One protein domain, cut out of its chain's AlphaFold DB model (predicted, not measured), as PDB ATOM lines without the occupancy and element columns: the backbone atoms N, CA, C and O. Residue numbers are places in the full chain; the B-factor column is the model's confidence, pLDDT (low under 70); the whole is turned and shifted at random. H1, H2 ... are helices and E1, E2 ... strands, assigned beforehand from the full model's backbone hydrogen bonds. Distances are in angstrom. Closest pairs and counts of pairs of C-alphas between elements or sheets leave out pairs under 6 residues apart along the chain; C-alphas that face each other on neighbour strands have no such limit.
ATOM      1  N   GLY A 418      73.434  77.671 116.469       95.31
ATOM      2  CA  GLY A 418      72.351  76.722 116.193       95.31
ATOM      3  C   GLY A 418      72.726  75.285 116.565       95.31
ATOM      4  O   GLY A 418      73.805  74.808 116.210       95.31
ATOM      5  N   CYS A 419      71.831  74.553 117.235       96.00
ATOM      6  CA  CYS A 419      72.041  73.129 117.509       96.00
ATOM      7  C   CYS A 419      71.584  72.248 116.334       96.00
ATOM      8  O   CYS A 419      70.390  72.111 116.070       96.00
ATOM      9  N   GLY A 420      72.524  71.563 115.679       94.44
ATOM     10  CA  GLY A 420      72.253  70.642 114.573       94.44
ATOM     11  C   GLY A 420      71.613  69.301 114.959       94.44
ATOM     12  O   GLY A 420      71.408  68.474 114.072       94.44
ATOM     13  N   TYR A 421      71.299  69.062 116.240       93.38
ATOM     14  CA  TYR A 421      70.552  67.877 116.694       93.38
ATOM     15  C   TYR A 421      69.055  68.140 116.919       93.38
ATOM     16  O   TYR A 421      68.254  67.239 116.689       93.38
ATOM     17  N   CYS A 422      68.661  69.348 117.342       92.75
ATOM     18  CA  CYS A 422      67.263  69.670 117.681       92.75
ATOM     19  C   CYS A 422      66.753  71.024 117.144       92.75
ATOM     20  O   CYS A 422      65.561  71.316 117.233       92.75
ATOM     21  N   GLY A 423      67.621  71.869 116.580       93.06
ATOM     22  CA  GLY A 423      67.255  73.213 116.130       93.06
ATOM     23  C   GLY A 423      66.935  74.188 117.266       93.06
ATOM     24  O   GLY A 423      66.052  75.036 117.118       93.06
ATOM     25  N   ALA A 424      67.618  74.057 118.406       94.06
ATOM     26  CA  ALA A 424      67.671  75.094 119.436       94.06
ATOM     27  C   ALA A 424      68.550  76.278 118.988       94.06
ATOM     28  O   ALA A 424      69.511  76.091 118.237       94.06
ATOM     29  N   CYS A 425      68.222  77.475 119.478       95.00
ATOM     30  CA  CYS A 425      69.058  78.673 119.394       95.00
ATOM     31  C   CYS A 425      69.722  78.899 120.752       95.00
ATOM     32  O   CYS A 425      69.052  78.762 121.776       95.00
ATOM     33  N   LEU A 426      71.016  79.205 120.771       95.12
ATOM     34  CA  LEU A 426      71.805  79.367 121.991       95.12
ATOM     35  C   LEU A 426      72.670  80.620 121.848       95.12
ATOM     36  O   LEU A 426      73.273  80.819 120.801       95.12
ATOM     37  N   PHE A 427      72.734  81.448 122.890       92.94
ATOM     38  CA  PHE A 427      73.336  82.791 122.839       92.94
ATOM     39  C   PHE A 427      74.682  82.908 123.572       92.94
ATOM     40  O   PHE A 427      75.222  83.995 123.727       92.94
ATOM     41  N   THR A 428      75.228  81.794 124.063       92.88
ATOM     42  CA  THR A 428      76.566  81.746 124.668       92.88
ATOM     43  C   THR A 428      77.259  80.434 124.326       92.88
ATOM     44  O   THR A 428      76.614  79.383 124.220       92.88
ATOM     45  N   TRP A 429      78.589  80.474 124.247       92.69
ATOM     46  CA  TRP A 429      79.415  79.278 124.110       92.69
ATOM     47  C   TRP A 429      79.178  78.262 125.231       92.69
ATOM     48  O   TRP A 429      78.994  77.077 124.963       92.69
ATOM     49  N   GLU A 430      79.114  78.698 126.493       94.38
ATOM     50  CA  GLU A 430      78.876  77.769 127.602       94.38
ATOM     51  C   GLU A 430      77.490  77.115 127.501       94.38
ATOM     52  O   GLU A 430      77.367  75.902 127.674       94.38
ATOM     53  N   GLY A 431      76.460  77.884 127.121       95.12
ATOM     54  CA  GLY A 431      75.126  77.356 126.831       95.12
ATOM     55  C   GLY A 431      75.147  76.303 125.719       95.12
ATOM     56  O   GLY A 431      74.551  75.236 125.879       95.12
ATOM     57  N   ARG A 432      75.905  76.546 124.639       95.38
ATOM     58  CA  ARG A 432      76.170  75.556 123.582       95.38
ATOM     59  C   ARG A 432      76.833  74.296 124.125       95.38
ATOM     60  O   ARG A 432      76.341  73.202 123.863       95.38
ATOM     61  N   MET A 433      77.913  74.419 124.887       95.69
ATOM     62  CA  MET A 433      78.681  73.258 125.342       95.69
ATOM     63  C   MET A 433      77.940  72.420 126.387       95.69
ATOM     64  O   MET A 433      78.073  71.196 126.383       95.69
ATOM     65  N   ILE A 434      77.100  73.037 127.221       95.38
ATOM     66  CA  ILE A 434      76.179  72.325 128.118       95.38
ATOM     67  C   ILE A 434      75.089  71.605 127.306       95.38
ATOM     68  O   ILE A 434      74.888  70.405 127.485       95.38
ATOM     69  N   HIS A 435      74.429  72.299 126.375       95.62
ATOM     70  CA  HIS A 435      73.337  71.746 125.567       95.62
ATOM     71  C   HIS A 435      73.781  70.604 124.630       95.62
ATOM     72  O   HIS A 435      73.072  69.612 124.469       95.62
ATOM     73  N   LEU A 436      74.963  70.712 124.017       94.88
ATOM     74  CA  LEU A 436      75.517  69.643 123.183       94.88
ATOM     75  C   LEU A 436      75.928  68.428 124.021       94.88
ATOM     76  O   LEU A 436      75.686  67.295 123.607       94.88
ATOM     77  N   ALA A 437      76.489  68.646 125.213       94.12
ATOM     78  CA  ALA A 437      76.815  67.563 126.134       94.12
ATOM     79  C   ALA A 437      75.570  66.775 126.570       94.12
ATOM     80  O   ALA A 437      75.594  65.544 126.586       94.12
ATOM     81  N   ASP A 438      74.468  67.481 126.832       93.50
ATOM     82  CA  ASP A 438      73.160  66.908 127.157       93.50
ATOM     83  C   ASP A 438      72.677  65.892 126.105       93.50
ATOM     84  O   ASP A 438      72.145  64.845 126.473       93.50
ATOM     85  N   HIS A 439      72.907  66.136 124.807       93.12
ATOM     86  CA  HIS A 439      72.561  65.173 123.754       93.12
ATOM     87  C   HIS A 439      73.388  63.875 123.840       93.12
ATOM     88  O   HIS A 439      72.819  62.791 123.710       93.12
ATOM     89  N   TYR A 440      74.700  63.941 124.097       91.44
ATOM     90  CA  TYR A 440      75.523  62.728 124.244       91.44
ATOM     91  C   TYR A 440      75.225  61.979 125.553       91.44
ATOM     92  O   TYR A 440      75.206  60.750 125.570       91.44
ATOM     93  N   GLU A 441      74.981  62.710 126.643       90.81
ATOM     94  CA  GLU A 441      74.786  62.155 127.988       90.81
ATOM     95  C   GLU A 441      73.378  61.574 128.197       90.81
ATOM     96  O   GLU A 441      73.240  60.549 128.863       90.81
ATOM     97  N   LYS A 442      72.336  62.179 127.605       85.31
ATOM     98  CA  LYS A 442      70.929  61.761 127.781       85.31
ATOM     99  C   LYS A 442      70.392  60.884 126.646       85.31
ATOM    100  O   LYS A 442      69.409  60.180 126.855       85.31
ATOM    101  N   GLN A 443      71.006  60.908 125.459       73.81
ATOM    102  CA  GLN A 443      70.553  60.146 124.280       73.81
ATOM    103  C   GLN A 443      71.663  59.262 123.656       73.81
ATOM    104  O   GLN A 443      71.763  59.198 122.428       73.81
ATOM    105  N   PRO A 444      72.501  58.544 124.439       65.38
ATOM    106  CA  PRO A 444      73.726  57.899 123.937       65.38
ATOM    107  C   PRO A 444      73.495  56.834 122.850       65.38
ATOM    108  O   PRO A 444      74.375  56.601 122.024       65.38
ATOM    109  N   THR A 445      72.321  56.200 122.823       63.81
ATOM    110  CA  THR A 445      71.922  55.202 121.814       63.81
ATOM    111  C   THR A 445      71.255  55.802 120.573       63.81
ATOM    112  O   THR A 445      71.045  55.079 119.603       63.81
ATOM    113  N   SER A 446      70.910  57.096 120.583       62.78
ATOM    114  CA  SER A 446      70.059  57.729 119.564       62.78
ATOM    115  C   SER A 446      70.476  59.170 119.227       62.78
ATOM    116  O   SER A 446      69.644  60.003 118.882       62.78
ATOM    117  N   THR A 447      71.771  59.506 119.315       66.25
ATOM    118  CA  THR A 447      72.265  60.809 118.829       66.25
ATOM    119  C   THR A 447      72.066  60.886 117.305       66.25
ATOM    120  O   THR A 447      72.730  60.116 116.596       66.25
ATOM    121  N   PRO A 448      71.205  61.770 116.763       74.25
ATOM    122  CA  PRO A 448      70.950  61.812 115.327       74.25
ATOM    123  C   PRO A 448      72.166  62.359 114.562       74.25
ATOM    124  O   PRO A 448      73.108  62.908 115.140       74.25
ATOM    125  N   ARG A 449      72.171  62.227 113.231       86.50
ATOM    126  CA  ARG A 449      73.208  62.854 112.395       86.50
ATOM    127  C   ARG A 449      73.074  64.378 112.471       86.50
ATOM    128  O   ARG A 449      71.995  64.907 112.232       86.50
ATOM    129  N   TRP A 450      74.181  65.073 112.740       91.81
ATOM    130  CA  TRP A 450      74.221  66.540 112.797       91.81
ATOM    131  C   TRP A 450      73.728  67.168 111.483       91.81
ATOM    132  O   TRP A 450      74.324  66.969 110.418       91.81
ATOM    133  N   SER A 451      72.631  67.920 111.564       93.81
ATOM    134  CA  SER A 451      71.940  68.533 110.432       93.81
ATOM    135  C   SER A 451      72.253  70.023 110.333       93.81
ATOM    136  O   SER A 451      71.957  70.799 111.242       93.81
ATOM    137  N   ARG A 452      72.802  70.446 109.187       94.69
ATOM    138  CA  ARG A 452      73.051  71.868 108.883       94.69
ATOM    139  C   ARG A 452      71.744  72.661 108.800       94.69
ATOM    140  O   ARG A 452      71.691  73.782 109.289       94.69
ATOM    141  N   SER A 453      70.675  72.048 108.287       94.62
ATOM    142  CA  SER A 453      69.340  72.652 108.264       94.62
ATOM    143  C   SER A 453      68.801  72.932 109.665       94.62
ATOM    144  O   SER A 453      68.182  73.967 109.879       94.62
ATOM    145  N   LEU A 454      69.074  72.062 110.649       94.56
ATOM    146  CA  LEU A 454      68.691  72.327 112.041       94.56
ATOM    147  C   LEU A 454      69.539  73.435 112.680       94.56
ATOM    148  O   LEU A 454      68.996  74.202 113.469       94.56
ATOM    149  N   VAL A 455      70.816  73.590 112.305       96.62
ATOM    150  CA  VAL A 455      71.622  74.756 112.720       96.62
ATOM    151  C   VAL A 455      70.975  76.052 112.215       96.62
ATOM    152  O   VAL A 455      70.689  76.930 113.026       96.62
ATOM    153  N   VAL A 456      70.652  76.145 110.919       96.81
ATOM    154  CA  VAL A 456      69.979  77.323 110.330       96.81
ATOM    155  C   VAL A 456      68.594  77.548 110.954       96.81
ATOM    156  O   VAL A 456      68.310  78.648 111.415       96.81
ATOM    157  N   ARG A 457      67.760  76.505 111.097       94.69
ATOM    158  CA  ARG A 457      66.436  76.594 111.756       94.69
ATOM    159  C   ARG A 457      66.516  76.946 113.250       94.69
ATOM    160  O   ARG A 457      65.532  77.411 113.816       94.69
ATOM    161  N   GLY A 458      67.655  76.714 113.901       94.50
ATOM    162  CA  GLY A 458      67.950  77.227 115.240       94.50
ATOM    163  C   GLY A 458      68.301  78.713 115.205       94.50
ATOM    164  O   GLY A 458      67.704  79.506 115.924       94.50
ATOM    165  N   LEU A 459      69.220  79.111 114.325       96.00
ATOM    166  CA  LEU A 459      69.675  80.497 114.172       96.00
ATOM    167  C   LEU A 459      68.581  81.460 113.676       96.00
ATOM    168  O   LEU A 459      68.601  82.628 114.044       96.00
ATOM    169  N   LEU A 460      67.584  80.986 112.926       95.06
ATOM    170  CA  LEU A 460      66.408  81.778 112.536       95.06
ATOM    171  C   LEU A 460      65.446  82.083 113.705       95.06
ATOM    172  O   LEU A 460      64.497  82.835 113.527       95.06
ATOM    173  N   LYS A 461      65.679  81.539 114.910       92.50
ATOM    174  CA  LYS A 461      64.882  81.819 116.125       92.50
ATOM    175  C   LYS A 461      65.470  82.926 117.010       92.50
ATOM    176  O   LYS A 461      65.024  83.093 118.145       92.50
ATOM    177  N   GLN A 462      66.468  83.675 116.535       92.25
ATOM    178  CA  GLN A 462      66.998  84.830 117.265       92.25
ATOM    179  C   GLN A 462      65.929  85.939 117.318       92.25
ATOM    180  O   GLN A 462      65.603  86.546 116.298       92.25
ATOM    181  N   ALA A 463      65.360  86.143 118.511       83.25
ATOM    182  CA  ALA A 463      64.201  87.016 118.751       83.25
ATOM    183  C   ALA A 463      64.383  88.020 119.911       83.25
ATOM    184  O   ALA A 463      63.514  88.858 120.136       83.25
ATOM    185  N   LYS A 464      65.467  87.885 120.690       64.94
ATOM    186  CA  LYS A 464      65.806  88.700 121.870       64.94
ATOM    187  C   LYS A 464      67.312  88.596 122.150       64.94
ATOM    188  O   LYS A 464      67.752  87.583 122.688       64.94
ATOM    189  N   LEU A 465      68.070  89.637 121.810       57.72
ATOM    190  CA  LEU A 465      69.406  89.914 122.359       57.72
ATOM    191  C   LEU A 465      69.635  91.427 122.382       57.72
ATOM    192  O   LEU A 465      69.742  92.010 123.452       57.72
ATOM    193  N   GLU A 466      69.598  92.037 121.200       53.47
ATOM    194  CA  GLU A 466      69.630  93.483 120.977       53.47
ATOM    195  C   GLU A 466      68.255  93.966 120.500       53.47
ATOM    196  O   GLU A 466      67.498  93.199 119.897       53.47
ATOM    197  N   ALA A 467      67.928  95.240 120.731       60.53
ATOM    198  CA  ALA A 467      66.638  95.813 120.323       60.53
ATOM    199  C   ALA A 467      66.463  95.921 118.790       60.53
ATOM    200  O   ALA A 467      65.349  96.116 118.310       60.53
ATOM    201  N   SER A 468      67.554  95.786 118.031       74.31
ATOM    202  CA  SER A 468      67.628  95.966 116.576       74.31
ATOM    203  C   SER A 468      67.571  94.672 115.753       74.31
ATOM    204  O   SER A 468      67.226  94.734 114.575       74.31
ATOM    205  N   PHE A 469      67.891  93.499 116.320       87.69
ATOM    206  CA  PHE A 469      68.041  92.258 115.544       87.69
ATOM    207  C   PHE A 469      66.986  91.196 115.893       87.69
ATOM    208  O   PHE A 469      67.085  90.497 116.903       87.69
ATOM    209  N   ASN A 470      65.980  91.035 115.024       91.56
ATOM    210  CA  ASN A 470      64.867  90.095 115.220       91.56
ATOM    211  C   ASN A 470      64.529  89.298 113.943       91.56
ATOM    212  O   ASN A 470      63.437  89.402 113.374       91.56
ATOM    213  N   VAL A 471      65.473  88.465 113.493       93.88
ATOM    214  CA  VAL A 471      65.288  87.589 112.316       93.88
ATOM    215  C   VAL A 471      64.134  86.596 112.503       93.88
ATOM    216  O   VAL A 471      63.500  86.206 111.528       93.88
ATOM    217  N   ALA A 472      63.779  86.249 113.745       92.81
ATOM    218  CA  ALA A 472      62.622  85.405 114.047       92.81
ATOM    219  C   ALA A 472      61.264  86.063 113.744       92.81
ATOM    220  O   ALA A 472      60.270  85.357 113.561       92.81
ATOM    221  N   ASN A 473      61.190  87.396 113.700       91.50
ATOM    222  CA  ASN A 473      60.004  88.108 113.229       91.50
ATOM    223  C   ASN A 473      59.995  88.185 111.698       91.50
ATOM    224  O   ASN A 473      59.015  87.787 111.075       91.50
ATOM    225  N   ALA A 474      61.116  88.584 111.091       93.12
ATOM    226  CA  ALA A 474      61.259  88.634 109.636       93.12
ATOM    227  C   ALA A 474      61.019  87.266 108.960       93.12
ATOM    228  O   ALA A 474      60.378  87.199 107.916       93.12
ATOM    229  N   TRP A 475      61.459  86.166 109.580       93.19
ATOM    230  CA  TRP A 475      61.198  84.805 109.104       93.19
ATOM    231  C   TRP A 475      59.707  84.440 109.149       93.19
ATOM    232  O   TRP A 475      59.168  83.973 108.147       93.19
ATOM    233  N   ARG A 476      59.015  84.697 110.271       90.50
ATOM    234  CA  ARG A 476      57.570  84.416 110.393       90.50
ATOM    235  C   ARG A 476      56.732  85.251 109.429       90.50
ATOM    236  O   ARG A 476      55.786  84.724 108.858       90.50
ATOM    237  N   ASN A 477      57.127  86.494 109.155       91.38
ATOM    238  CA  ASN A 477      56.474  87.327 108.141       91.38
ATOM    239  C   ASN A 477      56.537  86.717 106.722       91.38
ATOM    240  O   ASN A 477      55.698  87.046 105.888       91.38
ATOM    241  N   LEU A 478      57.509  85.837 106.441       90.38
ATOM    242  CA  LEU A 478      57.666  85.151 105.151       90.38
ATOM    243  C   LEU A 478      57.036  83.749 105.127       90.38
ATOM    244  O   LEU A 478      56.546  83.321 104.084       90.38
ATOM    245  N   THR A 479      57.038  83.020 106.250       87.06
ATOM    246  CA  THR A 479      56.431  81.674 106.335       87.06
ATOM    247  C   THR A 479      54.968  81.664 106.770       87.06
ATOM    248  O   THR A 479      54.308  80.639 106.617       87.06
ATOM    249  N   GLY A 480      54.477  82.768 107.335       80.38
ATOM    250  CA  GLY A 480      53.260  82.814 108.142       80.38
ATOM    251  C   GLY A 480      53.474  82.283 109.568       80.38
ATOM    252  O   GLY A 480      54.475  81.624 109.861       80.38
ATOM    253  N   ASP A 481      52.496  82.552 110.440       64.12
ATOM    254  CA  ASP A 481      52.395  81.993 111.801       64.12
ATOM    255  C   ASP A 481      51.736  80.587 111.826       64.12
ATOM    256  O   ASP A 481      51.473  80.043 112.901       64.12
ATOM    257  N   GLU A 482      51.457  79.970 110.666       50.62
ATOM    258  CA  GLU A 482      50.916  78.601 110.598       50.62
ATOM    259  C   GLU A 482      51.894  77.608 111.271       50.62
ATOM    260  O   GLU A 482      53.106  77.681 111.015       50.62
ATOM    261  N   PRO A 483      51.418  76.672 112.124       48.03
ATOM    262  CA  PRO A 483      52.286  75.719 112.808       48.03
ATOM    263  C   PRO A 483      53.168  74.948 111.825       48.03
ATOM    264  O   PRO A 483      52.712  74.082 111.082       48.03
ATOM    265  N   THR A 484      54.469  75.239 111.832       47.59
ATOM    266  CA  THR A 484      55.435  74.681 110.871       47.59
ATOM    267  C   THR A 484      55.867  73.251 111.247       47.59
ATOM    268  O   THR A 484      57.049  72.904 111.198       47.59
ATOM    269  N   SER A 485      54.908  72.427 111.682       50.72
ATOM    270  CA  SER A 485      55.059  70.997 111.969       50.72
ATOM    271  C   SER A 485      55.109  70.163 110.690       50.72
ATOM    272  O   SER A 485      55.935  69.262 110.589       50.72
ATOM    273  N   ASP A 486      54.268  70.502 109.711       49.22
ATOM    274  CA  ASP A 486      53.957  69.643 108.559       49.22
ATOM    275  C   ASP A 486      54.797  69.974 107.311       49.22
ATOM    276  O   ASP A 486      54.752  69.264 106.305       49.22
ATOM    277  N   ARG A 487      55.589  71.054 107.362       65.38
ATOM    278  CA  ARG A 487      56.574  71.409 106.330       65.38
ATOM    279  C   ARG A 487      57.974  71.355 106.920       65.38
ATOM    280  O   ARG A 487      58.427  72.301 107.571       65.38
ATOM    281  N   GLU A 488      58.690  70.265 106.661       79.12
ATOM    282  CA  GLU A 488      60.123  70.233 106.924       79.12
ATOM    283  C   GLU A 488      60.833  71.215 105.985       79.12
ATOM    284  O   GLU A 488      60.652  71.188 104.767       79.12
ATOM    285  N   VAL A 489      61.644  72.100 106.568       89.12
ATOM    286  CA  VAL A 489      62.461  73.067 105.835       89.12
ATOM    287  C   VAL A 489      63.920  72.629 105.859       89.12
ATOM    288  O   VAL A 489      64.494  72.372 106.924       89.12
ATOM    289  N   HIS A 490      64.529  72.531 104.679       92.81
ATOM    290  CA  HIS A 490      65.926  72.150 104.531       92.81
ATOM    291  C   HIS A 490      66.670  73.047 103.541       92.81
ATOM    292  O   HIS A 490      66.088  73.618 102.625       92.81
ATOM    293  N   TRP A 491      67.987  73.148 103.717       95.31
ATOM    294  CA  TRP A 491      68.860  73.959 102.870       95.31
ATOM    295  C   TRP A 491      69.954  73.086 102.239       95.31
ATOM    296  O   TRP A 491      70.436  72.154 102.898       95.31
ATOM    297  N   PRO A 492      70.387  73.368 100.996       95.56
ATOM    298  CA  PRO A 492      71.596  72.781 100.418       95.56
ATOM    299  C   PRO A 492      72.819  72.978 101.327       95.56
ATOM    300  O   PRO A 492      72.881  73.937 102.095       95.56
ATOM    301  N   LYS A 493      73.813  72.080 101.255       93.81
ATOM    302  CA  LYS A 493      74.977  72.075 102.167       93.81
ATOM    303  C   LYS A 493      75.720  73.414 102.166       93.81
ATOM    304  O   LYS A 493      76.103  73.886 103.230       93.81
ATOM    305  N   GLU A 494      75.918  73.987 100.988       95.00
ATOM    306  CA  GLU A 494      76.655  75.224 100.734       95.00
ATOM    307  C   GLU A 494      75.856  76.432 101.245       95.00
ATOM    308  O   GLU A 494      76.348  77.189 102.082       95.00
ATOM    309  N   SER A 495      74.579  76.529 100.855       96.50
ATOM    310  CA  SER A 495      73.626  77.524 101.363       96.50
ATOM    311  C   SER A 495      73.534  77.509 102.890       96.50
ATOM    312  O   SER A 495      73.584  78.557 103.520       96.50
ATOM    313  N   ALA A 496      73.468  76.326 103.504       96.12
ATOM    314  CA  ALA A 496      73.380  76.176 104.953       96.12
ATOM    315  C   ALA A 496      74.683  76.534 105.692       96.12
ATOM    316  O   ALA A 496      74.638  76.823 106.885       96.12
ATOM    317  N   ILE A 497      75.840  76.500 105.018       94.75
ATOM    318  CA  ILE A 497      77.119  76.968 105.575       94.75
ATOM    319  C   ILE A 497      77.189  78.498 105.515       94.75
ATOM    320  O   ILE A 497      77.523  79.110 106.528       94.75
ATOM    321  N   SER A 498      76.802  79.107 104.387       96.44
ATOM    322  CA  SER A 498      76.722  80.570 104.252       96.44
ATOM    323  C   SER A 498      75.698  81.172 105.224       96.44
ATOM    324  O   SER A 498      76.059  81.975 106.080       96.44
ATOM    325  N   LEU A 499      74.451  80.685 105.209       97.19
ATOM    326  CA  LEU A 499      73.398  81.133 106.130       97.19
ATOM    327  C   LEU A 499      73.785  80.938 107.600       97.19
ATOM    328  O   LEU A 499      73.491  81.806 108.416       97.19
ATOM    329  N   LYS A 500      74.480  79.842 107.951       96.19
ATOM    330  CA  LYS A 500      75.059  79.680 109.294       96.19
ATOM    331  C   LYS A 500      76.008  80.836 109.605       96.19
ATOM    332  O   LYS A 500      75.802  81.491 110.614       96.19
ATOM    333  N   HIS A 501      77.022  81.076 108.773       95.12
ATOM    334  CA  HIS A 501      78.009  82.136 109.008       95.12
ATOM    335  C   HIS A 501      77.328  83.493 109.217       95.12
ATOM    336  O   HIS A 501      77.539  84.153 110.234       95.12
ATOM    337  N   ARG A 502      76.428  83.859 108.300       96.06
ATOM    338  CA  ARG A 502      75.799  85.179 108.297       96.06
ATOM    339  C   ARG A 502      74.822  85.389 109.458       96.06
ATOM    340  O   ARG A 502      74.825  86.451 110.073       96.06
ATOM    341  N   LEU A 503      74.061  84.358 109.837       95.69
ATOM    342  CA  LEU A 503      73.188  84.399 111.019       95.69
ATOM    343  C   LEU A 503      73.950  84.296 112.355       95.69
ATOM    344  O   LEU A 503      73.413  84.721 113.375       95.69
ATOM    345  N   GLU A 504      75.156  83.722 112.382       94.75
ATOM    346  CA  GLU A 504      76.009  83.662 113.583       94.75
ATOM    347  C   GLU A 504      76.705  85.010 113.871       94.75
ATOM    348  O   GLU A 504      76.902  85.349 115.040       94.75
ATOM    349  N   TYR A 505      77.031  85.786 112.829       93.69
ATOM    350  CA  TYR A 505      77.779  87.052 112.916       93.69
ATOM    351  C   TYR A 505      76.969  88.332 112.611       93.69
ATOM    352  O   TYR A 505      77.560  89.410 112.576       93.69
ATOM    353  N   HIS A 506      75.646  88.223 112.414       93.06
ATOM    354  CA  HIS A 506      74.725  89.330 112.055       93.06
ATOM    355  C   HIS A 506      75.151  90.090 110.789       93.06
ATOM    356  O   HIS A 506      75.160  91.314 110.721       93.06
ATOM    357  N   ASP A 507      75.515  89.321 109.770       93.81
ATOM    358  CA  ASP A 507      76.060  89.809 108.507       93.81
ATOM    359  C   ASP A 507      74.944  90.177 107.509       93.81
ATOM    360  O   ASP A 507      74.623  89.420 106.589       93.81
ATOM    361  N   GLY A 508      74.283  91.311 107.755       92.31
ATOM    362  CA  GLY A 508      73.115  91.811 107.015       92.31
ATOM    363  C   GLY A 508      71.888  92.019 107.911       92.31
ATOM    364  O   GLY A 508      71.864  91.588 109.065       92.31
ATOM    365  N   THR A 509      70.847  92.688 107.399       94.38
ATOM    366  CA  THR A 509      69.647  92.974 108.213       94.38
ATOM    367  C   THR A 509      68.823  91.704 108.486       94.38
ATOM    368  O   THR A 509      68.886  90.744 107.705       94.38
ATOM    369  N   PRO A 510      68.002  91.674 109.556       94.38
ATOM    370  CA  PRO A 510      67.084  90.566 109.827       94.38
ATOM    371  C   PRO A 510      66.200  90.183 108.629       94.38
ATOM    372  O   PRO A 510      65.963  89.003 108.380       94.38
ATOM    373  N   GLU A 511      65.745  91.173 107.863       95.00
ATOM    374  CA  GLU A 511      64.880  91.025 106.691       95.00
ATOM    375  C   GLU A 511      65.645  90.414 105.520       95.00
ATOM    376  O   GLU A 511      65.161  89.467 104.903       95.00
ATOM    377  N   GLN A 512      66.860  90.902 105.249       96.31
ATOM    378  CA  GLN A 512      67.740  90.354 104.214       96.31
ATOM    379  C   GLN A 512      68.083  88.886 104.501       96.31
ATOM    380  O   GLN A 512      67.971  88.037 103.616       96.31
ATOM    381  N   LEU A 513      68.451  88.577 105.748       96.31
ATOM    382  CA  LEU A 513      68.829  87.232 106.181       96.31
ATOM    383  C   LEU A 513      67.637  86.264 106.171       96.31
ATOM    384  O   LEU A 513      67.783  85.119 105.742       96.31
ATOM    385  N   ALA A 514      66.448  86.714 106.581       95.81
ATOM    386  CA  ALA A 514      65.226  85.916 106.493       95.81
ATOM    387  C   ALA A 514      64.787  85.685 105.035       95.81
ATOM    388  O   ALA A 514      64.476  84.552 104.668       95.81
ATOM    389  N   ALA A 515      64.808  86.723 104.192       96.19
ATOM    390  CA  ALA A 515      64.445  86.633 102.778       96.19
ATOM    391  C   ALA A 515      65.416  85.744 101.990       96.19
ATOM    392  O   ALA A 515      64.988  84.938 101.162       96.19
ATOM    393  N   GLU A 516      66.718  85.823 102.274       96.69
ATOM    394  CA  GLU A 516      67.697  84.909 101.696       96.69
ATOM    395  C   GLU A 516      67.489  83.471 102.178       96.69
ATOM    396  O   GLU A 516      67.459  82.552 101.356       96.69
ATOM    397  N   ALA A 517      67.311  83.264 103.487       96.12
ATOM    398  CA  ALA A 517      67.030  81.940 104.021       96.12
ATOM    399  C   ALA A 517      65.768  81.342 103.382       96.12
ATOM    400  O   ALA A 517      65.766  80.156 103.069       96.12
ATOM    401  N   PHE A 518      64.734  82.146 103.127       94.88
ATOM    402  CA  PHE A 518      63.496  81.705 102.483       94.88
ATOM    403  C   PHE A 518      63.715  81.380 100.997       94.88
ATOM    404  O   PHE A 518      63.315  80.318 100.528       94.88
ATOM    405  N   ARG A 519      64.440  82.236 100.265       95.69
ATOM    406  CA  ARG A 519      64.830  82.029  98.857       95.69
ATOM    407  C   ARG A 519      65.686  80.773  98.643       95.69
ATOM    408  O   ARG A 519      65.649  80.185  97.566       95.69
ATOM    409  N   LEU A 520      66.485  80.386  99.640       95.31
ATOM    410  CA  LEU A 520      67.348  79.198  99.617       95.31
ATOM    411  C   LEU A 520      66.716  77.968 100.299       95.31
ATOM    412  O   LEU A 520      67.346  76.907 100.338       95.31
ATOM    413  N   ALA A 521      65.510  78.099 100.857       93.44
ATOM    414  CA  ALA A 521      64.812  77.023 101.544       93.44
ATOM    415  C   ALA A 521      64.112  76.084 100.556       93.44
ATOM    416  O   ALA A 521      63.372  76.501  99.668       93.44
ATOM    417  N   HIS A 522      64.296  74.786 100.768       92.06
ATOM    418  CA  HIS A 522      63.477  73.743 100.175       92.06
ATOM    419  C   HIS A 522      62.442  73.318 101.224       92.06
ATOM    420  O   HIS A 522      62.806  72.933 102.339       92.06
ATOM    421  N   PHE A 523      61.159  73.392 100.870       88.12
ATOM    422  CA  PHE A 523      60.051  72.997 101.737       88.12
ATOM    423  C   PHE A 523      59.494  71.648 101.283       88.12
ATOM    424  O   PHE A 523      58.902  71.541 100.209       88.12
ATOM    425  N   THR A 524      59.661  70.621 102.110       82.44
ATOM    426  CA  THR A 524      59.063  69.300 101.903       82.44
ATOM    427  C   THR A 524      57.844  69.152 102.801       82.44
ATOM    428  O   THR A 524      57.965  69.194 104.026       82.44
ATOM    429  N   ILE A 525      56.670  68.969 102.195       72.31
ATOM    430  CA  ILE A 525      55.453  68.593 102.921       72.31
ATOM    431  C   ILE A 525      55.662  67.174 103.453       72.31
ATOM    432  O   ILE A 525      55.885  66.248 102.669       72.31
ATOM    433  N   SER A 526      55.607  67.001 104.770       59.75
ATOM    434  CA  SER A 526      55.565  65.676 105.378       59.75
ATOM    435  C   SER A 526      54.274  64.986 104.925       59.75
ATOM    436  O   SER A 526      53.203  65.576 105.082       59.75
TER     437      SER A 526
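AT A GLANCE: This is residues 418 to 526 of the 534 residues of the protein "C2H2-type domain-containing protein" of Phialocephala subalpina (UniProt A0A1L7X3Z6). Four helices, H2, H4, H5 and H3, each touching the next, make the body, with H2 nearest the middle of the whole. A small ribbon of two strands, E1 and E2, lies at one end of the body, and H1 is set off to one side, where residues 440 to 446 stick out. The 109 printed residues hold five named helices and two named strands, in the order H1 H2 H3 E1 H4 H5 E2; the sheet E1 - E2 is antiparallel. The class is mostly helix, and the whole is compact, with a radius of gyration of the C-alphas of 13.9 A and spans of 38 by 34 by 27 A.

IN THESE COORDINATES: H1, residues 429 to 442, begins at C-alpha (79.415, 79.278, 124.110) and is 19.8 A long. H2 is residues 452 to 459, H3 471 to 479, and E1 487 to 490. H4, residues 493 to 505, measures 18.6 A, and H5, 510 to 519, 14.1 A. E2, 522 to 525, ends at C-alpha (55.453, 68.593, 102.921).

HOW THE PARTS SIT: H1 touches no helix and is apart from both strands. H2 touches H4, closest at C-alphas 456 and 500, 5.7 A, a shallow tilt of 23 degrees, the same way. C-alphas 453 of H2 and 490 of E1, their closest, are 5.1 A apart. H3 touches H5, closest at C-alphas 471 and 510, 4.3 A, a steep tilt of 39 degrees, the same way. E1 and E2 are antiparallel at 153 degrees, with N 488 and O 524 at 2.9 A. H4, with residues 499 to 503 alone, touches H5, closest at C-alphas 499 and 517, 6.8 A; this helical hairpin has a shallow tilt of 7 degrees, opposite ways. Every O i to N i+4 pair is within hydrogen-bond range in H2, H4 and H5, against 9 of 10 in H1 and 3 of 5 in H3.

THE WHOLE: The C-alphas farthest apart, of Thr 445 and Ser 468, are 41.3 A apart. The printed part has no cut, and the link from H2 to H3 is long. The pLDDT is under 70 at residues 444 to 447, 464 to 467, 481 to 487 and 526.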